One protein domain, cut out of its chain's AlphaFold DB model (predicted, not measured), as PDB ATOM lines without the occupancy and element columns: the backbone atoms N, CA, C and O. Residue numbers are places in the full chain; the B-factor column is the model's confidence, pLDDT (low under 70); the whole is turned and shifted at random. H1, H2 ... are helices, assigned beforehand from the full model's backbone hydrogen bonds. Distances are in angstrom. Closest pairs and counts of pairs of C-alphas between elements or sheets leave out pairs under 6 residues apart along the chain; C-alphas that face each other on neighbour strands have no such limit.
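This is residues 161 to 235 of the 397 residues of the protein "Dynein light intermediate chain" of Schistosoma margrebowiei (UniProt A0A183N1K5). An open, loose arch: H1 with loops on either side of it makes one lobe, tied by a short antiparallel pairing of residues 161 to 162 with 201 to 202, and H2, H3 and H4 follow one another as an arm leading away from it. The 75 printed residues have four named helices, H1 to H4, and no named strand: all helix, though helices hold 31 residues. It is loose, radius of gyration of the C-alphas 15.3 A, spanning 42 by 33 by 19 A.

Find C-alpha 172 at (-28.796, -40.299, 15.755); from there H1, residues 172 to 184, runs 18.2 A. Next come H2, residues 209 to 218, 14.3 A; H3, residues 221 to 224, 5.5 A; and H4, residues 228 to 231, 5.4 A, ending at (-24.193, -37.509, -12.442).

H1 is apart from H2, H3 and H4. H2 and H3 are close but not clearly touching, closest C-alphas Lys 216 and Ile 224, 7.4 A; likewise H3 and H4, at Leu 223 and Ile 231, 7.4 A. H2 and H4 are apart. In H1 and H2 every O i to N i+4 pair is within hydrogen-bond range; H3 and H4 are too short for one.

The C-alphas farthest apart, Leu 186 and Pro 235, stand 43.6 A apart. The printed part has no cut; H1 to H2 is a long link. Residues 221 to 226 are under pLDDT 70.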
ATOM      1  N   LEU A 161     -17.633 -40.361   8.158       92.50
ATOM      2  CA  LEU A 161     -18.819 -40.052   7.375       92.50
ATOM      3  C   LEU A 161     -20.029 -40.727   8.013       92.50
ATOM      4  O   LEU A 161     -20.045 -41.944   8.200       92.50
ATOM      5  N   ILE A 162     -21.056 -39.944   8.323       92.94
ATOM      6  CA  ILE A 162     -22.301 -40.447   8.902       92.94
ATOM      7  C   ILE A 162     -23.456 -39.885   8.083       92.94
ATOM      8  O   ILE A 162     -23.624 -38.671   8.000       92.94
ATOM      9  N   TYR A 163     -24.255 -40.765   7.486       93.12
ATOM     10  CA  TYR A 163     -25.561 -40.385   6.971       93.12
ATOM     11  C   TYR A 163     -26.550 -40.356   8.130       93.12
ATOM     12  O   TYR A 163     -26.693 -41.346   8.850       93.12
ATOM     13  N   LEU A 164     -27.220 -39.221   8.297       91.75
ATOM     14  CA  LEU A 164     -28.127 -38.954   9.402       91.75
ATOM     15  C   LEU A 164     -29.489 -38.530   8.851       91.75
ATOM     16  O   LEU A 164     -29.566 -37.646   7.999       91.75
ATOM     17  N   SER A 165     -30.565 -39.110   9.380       90.38
ATOM     18  CA  SER A 165     -31.925 -38.615   9.155       90.38
ATOM     19  C   SER A 165     -32.571 -38.348  10.499       90.38
ATOM     20  O   SER A 165     -32.974 -39.275  11.195       90.38
ATOM     21  N   ILE A 166     -32.688 -37.074  10.870       84.50
ATOM     22  CA  ILE A 166     -33.257 -36.715  12.172       84.50
ATOM     23  C   ILE A 166     -34.779 -36.912  12.197       84.50
ATOM     24  O   ILE A 166     -35.364 -37.181  13.242       84.50
ATOM     25  N   LYS A 167     -35.434 -36.808  11.035       84.69
ATOM     26  CA  LYS A 167     -36.881 -37.031  10.898       84.69
ATOM     27  C   LYS A 167     -37.262 -38.494  11.111       84.69
ATOM     28  O   LYS A 167     -38.319 -38.767  11.665       84.69
ATOM     29  N   GLU A 168     -36.414 -39.409  10.646       86.94
ATOM     30  CA  GLU A 168     -36.631 -40.858  10.745       86.94
ATOM     31  C   GLU A 168     -35.836 -41.494  11.900       86.94
ATOM     32  O   GLU A 168     -35.849 -42.712  12.038       86.94
ATOM     33  N   ASP A 169     -35.157 -40.679  12.717       87.12
ATOM     34  CA  ASP A 169     -34.296 -41.106  13.831       87.12
ATOM     35  C   ASP A 169     -33.235 -42.153  13.424       87.12
ATOM     36  O   ASP A 169     -32.947 -43.119  14.130       87.12
ATOM     37  N   ILE A 170     -32.650 -41.980  12.233       90.31
ATOM     38  CA  ILE A 170     -31.623 -42.881  11.694       90.31
ATOM     39  C   ILE A 170     -30.239 -42.343  12.047       90.31
ATOM     40  O   ILE A 170     -29.920 -41.201  11.715       90.31
ATOM     41  N   ASN A 171     -29.399 -43.202  12.640       91.31
ATOM     42  CA  ASN A 171     -28.003 -42.933  13.018       91.31
ATOM     43  C   ASN A 171     -27.787 -41.789  14.027       91.31
ATOM     44  O   ASN A 171     -26.644 -41.424  14.294       91.31
ATOM     45  N   THR A 172     -28.843 -41.275  14.650       90.00
ATOM     46  CA  THR A 172     -28.796 -40.299  15.755       90.00
ATOM     47  C   THR A 172     -27.980 -40.826  16.931       90.00
ATOM     48  O   THR A 172     -26.975 -40.232  17.322       90.00
ATOM     49  N   ASN A 173     -28.316 -42.023  17.409       88.69
ATOM     50  CA  ASN A 173     -27.564 -42.712  18.457       88.69
ATOM     51  C   ASN A 173     -26.126 -43.026  18.026       88.69
ATOM     52  O   ASN A 173     -25.203 -42.907  18.828       88.69
ATOM     53  N   THR A 174     -25.916 -43.397  16.760       91.44
ATOM     54  CA  THR A 174     -24.580 -43.658  16.205       91.44
ATOM     55  C   THR A 174     -23.715 -42.398  16.244       91.44
ATOM     56  O   THR A 174     -22.563 -42.476  16.661       91.44
ATOM     57  N   LEU A 175     -24.266 -41.234  15.878       90.69
ATOM     58  CA  LEU A 175     -23.581 -39.943  15.956       90.69
ATOM     59  C   LEU A 175     -23.205 -39.600  17.401       90.69
ATOM     60  O   LEU A 175     -22.041 -39.315  17.669       90.69
ATOM     61  N   VAL A 176     -24.155 -39.675  18.338       88.69
ATOM     62  CA  VAL A 176     -23.902 -39.370  19.758       88.69
ATOM     63  C   VAL A 176     -22.860 -40.322  20.347       88.69
ATOM     64  O   VAL A 176     -21.907 -39.879  20.987       88.69
ATOM     65  N   ASN A 177     -22.978 -41.624  20.079       88.31
ATOM     66  CA  ASN A 177     -21.998 -42.618  20.511       88.31
ATOM     67  C   ASN A 177     -20.622 -42.379  19.888       88.31
ATOM     68  O   ASN A 177     -19.614 -42.581  20.560       88.31
ATOM     69  N   TYR A 178     -20.564 -41.943  18.629       90.62
ATOM     70  CA  TYR A 178     -19.309 -41.625  17.956       90.62
ATOM     71  C   TYR A 178     -18.648 -40.369  18.537       90.62
ATOM     72  O   TYR A 178     -17.437 -40.361  18.758       90.62
ATOM     73  N   ILE A 179     -19.430 -39.333  18.856       88.38
ATOM     74  CA  ILE A 179     -18.943 -38.137  19.555       88.38
ATOM     75  C   ILE A 179     -18.402 -38.532  20.933       88.38
ATOM     76  O   ILE A 179     -17.260 -38.209  21.245       88.38
ATOM     77  N   LYS A 180     -19.156 -39.317  21.718       83.81
ATOM     78  CA  LYS A 180     -18.687 -39.857  23.006       83.81
ATOM     79  C   LYS A 180     -17.389 -40.655  22.836       83.81
ATOM     80  O   LYS A 180     -16.427 -40.408  23.549       83.81
ATOM     81  N   HIS A 181     -17.324 -41.553  21.854       85.81
ATOM     82  CA  HIS A 181     -16.119 -42.319  21.524       85.81
ATOM     83  C   HIS A 181     -14.903 -41.416  21.288       85.81
ATOM     84  O   HIS A 181     -13.838 -41.667  21.841       85.81
ATOM     85  N   ARG A 182     -15.065 -40.354  20.492       84.12
ATOM     86  CA  ARG A 182     -13.979 -39.432  20.135       84.12
ATOM     87  C   ARG A 182     -13.604 -38.452  21.250       84.12
ATOM     88  O   ARG A 182     -12.501 -37.928  21.208       84.12
ATOM     89  N   LEU A 183     -14.504 -38.170  22.193       80.50
ATOM     90  CA  LEU A 183     -14.251 -37.257  23.315       80.50
ATOM     91  C   LEU A 183     -13.709 -37.970  24.560       80.50
ATOM     92  O   LEU A 183     -12.867 -37.417  25.258       80.50
ATOM     93  N   PHE A 184     -14.194 -39.179  24.845       76.62
ATOM     94  CA  PHE A 184     -13.818 -39.961  26.028       76.62
ATOM     95  C   PHE A 184     -12.731 -41.017  25.746       76.62
ATOM     96  O   PHE A 184     -12.305 -41.714  26.675       76.62
ATOM     97  N   ASP A 185     -12.291 -41.138  24.486       76.06
ATOM     98  CA  ASP A 185     -11.410 -42.202  23.982       76.06
ATOM     99  C   ASP A 185     -11.934 -43.608  24.335       76.06
ATOM    100  O   ASP A 185     -11.196 -44.503  24.748       76.06
ATOM    101  N   LEU A 186     -13.252 -43.793  24.213       76.88
ATOM    102  CA  LEU A 186     -13.917 -45.068  24.497       76.88
ATOM    103  C   LEU A 186     -13.749 -46.039  23.328       76.88
ATOM    104  O   LEU A 186     -13.481 -45.605  22.215       76.88
ATOM    105  N   PRO A 187     -13.936 -47.354  23.521       80.75
ATOM    106  CA  PRO A 187     -13.994 -48.287  22.404       80.75
ATOM    107  C   PRO A 187     -15.199 -47.992  21.500       80.75
ATOM    108  O   PRO A 187     -16.298 -47.683  21.967       80.75
ATOM    109  N   LEU A 188     -14.995 -48.094  20.184       82.50
ATOM    110  CA  LEU A 188     -16.036 -47.805  19.201       82.50
ATOM    111  C   LEU A 188     -17.171 -48.825  19.335       82.50
ATOM    112  O   LEU A 188     -17.006 -49.994  18.992       82.50
ATOM    113  N   LYS A 189     -18.332 -48.374  19.823       80.38
ATOM    114  CA  LYS A 189     -19.509 -49.235  20.022       80.38
ATOM    115  C   LYS A 189     -20.103 -49.727  18.695       80.38
ATOM    116  O   LYS A 189     -20.582 -50.853  18.614       80.38
ATOM    117  N   ASN A 190     -20.087 -48.884  17.662       84.38
ATOM    118  CA  ASN A 190     -20.745 -49.140  16.381       84.38
ATOM    119  C   ASN A 190     -19.722 -49.529  15.302       84.38
ATOM    120  O   ASN A 190     -18.778 -48.787  15.044       84.38
ATOM    121  N   SER A 191     -19.918 -50.662  14.623       86.94
ATOM    122  CA  SER A 191     -19.126 -51.014  13.437       86.94
ATOM    123  C   SER A 191     -19.552 -50.194  12.218       86.94
ATOM    124  O   SER A 191     -20.698 -49.756  12.140       86.94
ATOM    125  N   ALA A 192     -18.661 -50.043  11.235       89.44
ATOM    126  CA  ALA A 192     -19.006 -49.412   9.964       89.44
ATOM    127  C   ALA A 192     -20.191 -50.116   9.281       89.44
ATOM    128  O   ALA A 192     -20.260 -51.348   9.253       89.44
ATOM    129  N   MET A 193     -21.088 -49.329   8.695       88.75
ATOM    130  CA  MET A 193     -22.283 -49.784   8.001       88.75
ATOM    131  C   MET A 193     -22.323 -49.161   6.605       88.75
ATOM    132  O   MET A 193     -22.538 -47.965   6.458       88.75
ATOM    133  N   LEU A 194     -22.090 -49.972   5.571       87.06
ATOM    134  CA  LEU A 194     -22.149 -49.542   4.162       87.06
ATOM    135  C   LEU A 194     -23.195 -50.326   3.350       87.06
ATOM    136  O   LEU A 194     -23.450 -50.006   2.196       87.06
ATOM    137  N   VAL A 195     -23.783 -51.366   3.949       84.38
ATOM    138  CA  VAL A 195     -24.744 -52.258   3.280       84.38
ATOM    139  C   VAL A 195     -26.063 -51.534   3.017       84.38
ATOM    140  O   VAL A 195     -26.611 -51.633   1.920       84.38
ATOM    141  N   ASP A 196     -26.532 -50.766   4.000       85.00
ATOM    142  CA  ASP A 196     -27.798 -50.054   3.912       85.00
ATOM    143  C   ASP A 196     -27.576 -48.612   3.435       85.00
ATOM    144  O   ASP A 196     -27.000 -47.803   4.169       85.00
ATOM    145  N   PRO A 197     -28.085 -48.226   2.249       82.69
ATOM    146  CA  PRO A 197     -27.885 -46.879   1.711       82.69
ATOM    147  C   PRO A 197     -28.577 -45.795   2.548       82.69
ATOM    148  O   PRO A 197     -28.252 -44.620   2.428       82.69
ATOM    149  N   LYS A 198     -29.531 -46.187   3.400       85.50
ATOM    150  CA  LYS A 198     -30.235 -45.295   4.326       85.50
ATOM    151  C   LYS A 198     -29.531 -45.117   5.667       85.50
ATOM    152  O   LYS A 198     -29.944 -44.256   6.428       85.50
ATOM    153  N   ALA A 199     -28.525 -45.929   5.984       87.25
ATOM    154  CA  ALA A 199     -27.888 -45.948   7.298       87.25
ATOM    155  C   ALA A 199     -26.361 -46.019   7.175       87.25
ATOM    156  O   ALA A 199     -25.695 -46.739   7.916       87.25
ATOM    157  N   ILE A 200     -25.803 -45.257   6.232       92.44
ATOM    158  CA  ILE A 200     -24.364 -45.248   5.969       92.44
ATOM    159  C   ILE A 200     -23.611 -44.684   7.180       92.44
ATOM    160  O   ILE A 200     -23.889 -43.579   7.647       92.44
ATOM    161  N   PHE A 201     -22.625 -45.433   7.658       94.31
ATOM    162  CA  PHE A 201     -21.711 -45.037   8.717       94.31
ATOM    163  C   PHE A 201     -20.301 -45.554   8.416       94.31
ATOM    164  O   PHE A 201     -20.073 -46.759   8.323       94.31
ATOM    165  N   ILE A 202     -19.344 -44.642   8.279       93.00
ATOM    166  CA  ILE A 202     -17.933 -44.934   8.036       93.00
ATOM    167  C   ILE A 202     -17.124 -44.215   9.124       93.00
ATOM    168  O   ILE A 202     -16.956 -42.996   9.048       93.00
ATOM    169  N   PRO A 203     -16.642 -44.929  10.153       92.44
ATOM    170  CA  PRO A 203     -15.814 -44.338  11.193       92.44
ATOM    171  C   PRO A 203     -14.409 -44.024  10.666       92.44
ATOM    172  O   PRO A 203     -13.932 -44.640   9.709       92.44
ATOM    173  N   ALA A 204     -13.731 -43.090  11.332       88.25
ATOM    174  CA  ALA A 204     -12.369 -42.702  10.987       88.25
ATOM    175  C   ALA A 204     -11.408 -43.904  11.015       88.25
ATOM    176  O   ALA A 204     -11.409 -44.685  11.969       88.25
ATOM    177  N   GLY A 205     -10.583 -44.044   9.973       84.38
ATOM    178  CA  GLY A 205      -9.607 -45.131   9.842       84.38
ATOM    179  C   GLY A 205     -10.198 -46.470   9.388       84.38
ATOM    180  O   GLY A 205      -9.481 -47.469   9.313       84.38
ATOM    181  N   TRP A 206     -11.498 -46.528   9.081       86.44
ATOM    182  CA  TRP A 206     -12.096 -47.707   8.453       86.44
ATOM    183  C   TRP A 206     -11.822 -47.766   6.948       86.44
ATOM    184  O   TRP A 206     -11.760 -48.849   6.355       86.44
ATOM    185  N   ASP A 207     -11.646 -46.619   6.308       83.38
ATOM    186  CA  ASP A 207     -11.235 -46.534   4.923       83.38
ATOM    187  C   ASP A 207      -9.761 -46.944   4.768       83.38
ATOM    188  O   ASP A 207      -8.886 -46.626   5.564       83.38
ATOM    189  N   SER A 208      -9.481 -47.731   3.734       86.81
ATOM    190  CA  SER A 208      -8.114 -48.068   3.335       86.81
ATOM    191  C   SER A 208      -8.028 -48.007   1.823       86.81
ATOM    192  O   SER A 208      -9.022 -48.275   1.143       86.81
ATOM    193  N   LEU A 209      -6.841 -47.703   1.287       85.38
ATOM    194  CA  LEU A 209      -6.621 -47.625  -0.161       85.38
ATOM    195  C   LEU A 209      -7.122 -48.893  -0.869       85.38
ATOM    196  O   LEU A 209      -7.806 -48.814  -1.884       85.38
ATOM    197  N   HIS A 210      -6.854 -50.061  -0.276       87.12
ATOM    198  CA  HIS A 210      -7.290 -51.348  -0.803       87.12
ATOM    199  C   HIS A 210      -8.818 -51.512  -0.801       87.12
ATOM    200  O   HIS A 210      -9.392 -51.917  -1.811       87.12
ATOM    201  N   ARG A 211      -9.500 -51.162   0.302       84.94
ATOM    202  CA  ARG A 211     -10.974 -51.187   0.366       84.94
ATOM    203  C   ARG A 211     -11.587 -50.222  -0.642       84.94
ATOM    204  O   ARG A 211     -12.548 -50.584  -1.312       84.94
ATOM    205  N   LEU A 212     -11.011 -49.030  -0.784       83.88
ATOM    206  CA  LEU A 212     -11.461 -48.036  -1.750       83.88
ATOM    207  C   LEU A 212     -11.265 -48.525  -3.191       83.88
ATOM    208  O   LEU A 212     -12.149 -48.343  -4.019       83.88
ATOM    209  N   GLU A 213     -10.144 -49.177  -3.498       86.44
ATOM    210  CA  GLU A 213      -9.888 -49.747  -4.823       86.44
ATOM    211  C   GLU A 213     -10.857 -50.895  -5.146       86.44
ATOM    212  O   GLU A 213     -11.403 -50.952  -6.247       86.44
ATOM    213  N   LEU A 214     -11.130 -51.779  -4.180       85.56
ATOM    214  CA  LEU A 214     -12.155 -52.817  -4.316       85.56
ATOM    215  C   LEU A 214     -13.545 -52.210  -4.525       85.56
ATOM    216  O   LEU A 214     -14.298 -52.678  -5.375       85.56
ATOM    217  N   PHE A 215     -13.884 -51.156  -3.786       82.38
ATOM    218  CA  PHE A 215     -15.155 -50.459  -3.941       82.38
ATOM    219  C   PHE A 215     -15.279 -49.824  -5.332       82.38
ATOM    220  O   PHE A 215     -16.278 -50.030  -6.015       82.38
ATOM    221  N   LYS A 216     -14.220 -49.156  -5.806       82.19
ATOM    222  CA  LYS A 216     -14.136 -48.603  -7.167       82.19
ATOM    223  C   LYS A 216     -14.295 -49.679  -8.240       82.19
ATOM    224  O   LYS A 216     -15.006 -49.450  -9.204       82.19
ATOM    225  N   LYS A 217     -13.703 -50.865  -8.073       82.31
ATOM    226  CA  LYS A 217     -13.861 -51.985  -9.025       82.31
ATOM    227  C   LYS A 217     -15.292 -52.523  -9.102       82.31
ATOM    228  O   LYS A 217     -15.682 -53.031 -10.146       82.31
ATOM    229  N   ASN A 218     -16.052 -52.431  -8.009       78.12
ATOM    230  CA  ASN A 218     -17.451 -52.864  -7.954       78.12
ATOM    231  C   ASN A 218     -18.443 -51.784  -8.424       78.12
ATOM    232  O   ASN A 218     -19.619 -52.086  -8.622       78.12
ATOM    233  N   LEU A 219     -17.994 -50.540  -8.611       80.75
ATOM    234  CA  LEU A 219     -18.797 -49.469  -9.195       80.75
ATOM    235  C   LEU A 219     -18.748 -49.530 -10.725       80.75
ATOM    236  O   LEU A 219     -17.738 -49.890 -11.326       80.75
ATOM    237  N   SER A 220     -19.842 -49.130 -11.375       76.25
ATOM    238  CA  SER A 220     -19.885 -48.986 -12.830       76.25
ATOM    239  C   SER A 220     -18.800 -48.003 -13.282       76.25
ATOM    240  O   SER A 220     -18.799 -46.860 -12.828       76.25
ATOM    241  N   SER A 221     -17.924 -48.406 -14.210       68.25
ATOM    242  CA  SER A 221     -16.819 -47.572 -14.722       68.25
ATOM    243  C   SER A 221     -17.275 -46.177 -15.165       68.25
ATOM    244  O   SER A 221     -16.603 -45.185 -14.912       68.25
ATOM    245  N   ASN A 222     -18.484 -46.087 -15.724       65.69
ATOM    246  CA  ASN A 222     -19.088 -44.834 -16.175       65.69
ATOM    247  C   ASN A 222     -19.329 -43.809 -15.050       65.69
ATOM    248  O   ASN A 222     -19.434 -42.627 -15.343       65.69
ATOM    249  N   LEU A 223     -19.445 -44.224 -13.786       66.75
ATOM    250  CA  LEU A 223     -19.682 -43.320 -12.652       66.75
ATOM    251  C   LEU A 223     -18.387 -42.734 -12.077       66.75
ATOM    252  O   LEU A 223     -18.432 -41.705 -11.416       66.75
ATOM    253  N   ILE A 224     -17.247 -43.389 -12.302       68.25
ATOM    254  CA  ILE A 224     -15.972 -43.046 -11.655       68.25
ATOM    255  C   ILE A 224     -15.277 -41.896 -12.391       68.25
ATOM    256  O   ILE A 224     -14.653 -41.051 -11.756       68.25
ATOM    257  N   ASP A 225     -15.432 -41.851 -13.714       67.12
ATOM    258  CA  ASP A 225     -14.793 -40.849 -14.573       67.12
ATOM    259  C   ASP A 225     -15.676 -39.609 -14.816       67.12
ATOM    260  O   ASP A 225     -15.226 -38.621 -15.400       67.12
ATOM    261  N   CYS A 226     -16.940 -39.640 -14.380       68.06
ATOM    262  CA  CYS A 226     -17.855 -38.513 -14.528       68.06
ATOM    263  C   CYS A 226     -17.667 -37.493 -13.400       68.06
ATOM    264  O   CYS A 226     -17.508 -37.840 -12.230       68.06
ATOM    265  N   ASN A 227     -17.760 -36.207 -13.741       71.88
ATOM    266  CA  ASN A 227     -17.803 -35.154 -12.730       71.88
ATOM    267  C   ASN A 227     -19.107 -35.280 -11.918       71.88
ATOM    268  O   ASN A 227     -20.164 -35.537 -12.498       71.88
ATOM    269  N   TYR A 228     -19.050 -35.065 -10.600       76.81
ATOM    270  CA  TYR A 228     -20.210 -35.164  -9.702       76.81
ATOM    271  C   TYR A 228     -21.444 -34.425 -10.247       76.81
ATOM    272  O   TYR A 228     -22.544 -34.976 -10.299       76.81
ATOM    273  N   ASN A 229     -21.231 -33.215 -10.774       76.12
ATOM    274  CA  ASN A 229     -22.280 -32.350 -11.316       76.12
ATOM    275  C   ASN A 229     -22.939 -32.887 -12.602       76.12
ATOM    276  O   ASN A 229     -24.019 -32.434 -12.976       76.12
ATOM    277  N   GLN A 230     -22.307 -33.839 -13.296       76.25
ATOM    278  CA  GLN A 230     -22.872 -34.512 -14.473       76.25
ATOM    279  C   GLN A 230     -23.744 -35.711 -14.085       76.25
ATOM    280  O   GLN A 230     -24.694 -36.030 -14.796       76.25
ATOM    281  N   ILE A 231     -23.433 -36.365 -12.963       78.38
ATOM    282  CA  ILE A 231     -24.193 -37.509 -12.442       78.38
ATOM    283  C   ILE A 231     -25.433 -37.011 -11.697       78.38
ATOM    284  O   ILE A 231     -26.527 -37.548 -11.864       78.38
ATOM    285  N   ILE A 232     -25.266 -35.966 -10.881       80.06
ATOM    286  CA  ILE A 232     -26.321 -35.390 -10.050       80.06
ATOM    287  C   ILE A 232     -26.619 -33.983 -10.563       80.06
ATOM    288  O   ILE A 232     -26.092 -32.980 -10.089       80.06
ATOM    289  N   THR A 233     -27.482 -33.912 -11.572       79.19
ATOM    290  CA  THR A 233     -27.923 -32.641 -12.150       79.19
ATOM    291  C   THR A 233     -29.115 -32.076 -11.392       79.19
ATOM    292  O   THR A 233     -30.076 -32.796 -11.102       79.19
ATOM    293  N   LYS A 234     -29.104 -30.762 -11.149       80.88
ATOM    294  CA  LYS A 234     -30.248 -30.048 -10.577       80.88
ATOM    295  C   LYS A 234     -31.505 -30.289 -11.429       80.88
ATOM    296  O   LYS A 234     -31.459 -30.052 -12.640       80.88
ATOM    297  N   PRO A 235     -32.638 -30.709 -10.837       78.94
ATOM    298  CA  PRO A 235     -33.869 -30.902 -11.589       78.94
ATOM    299  C   PRO A 235     -34.302 -29.578 -12.230       78.94
ATOM    300  O   PRO A 235     -34.412 -28.541 -11.566       78.94
TER     301      PRO A 235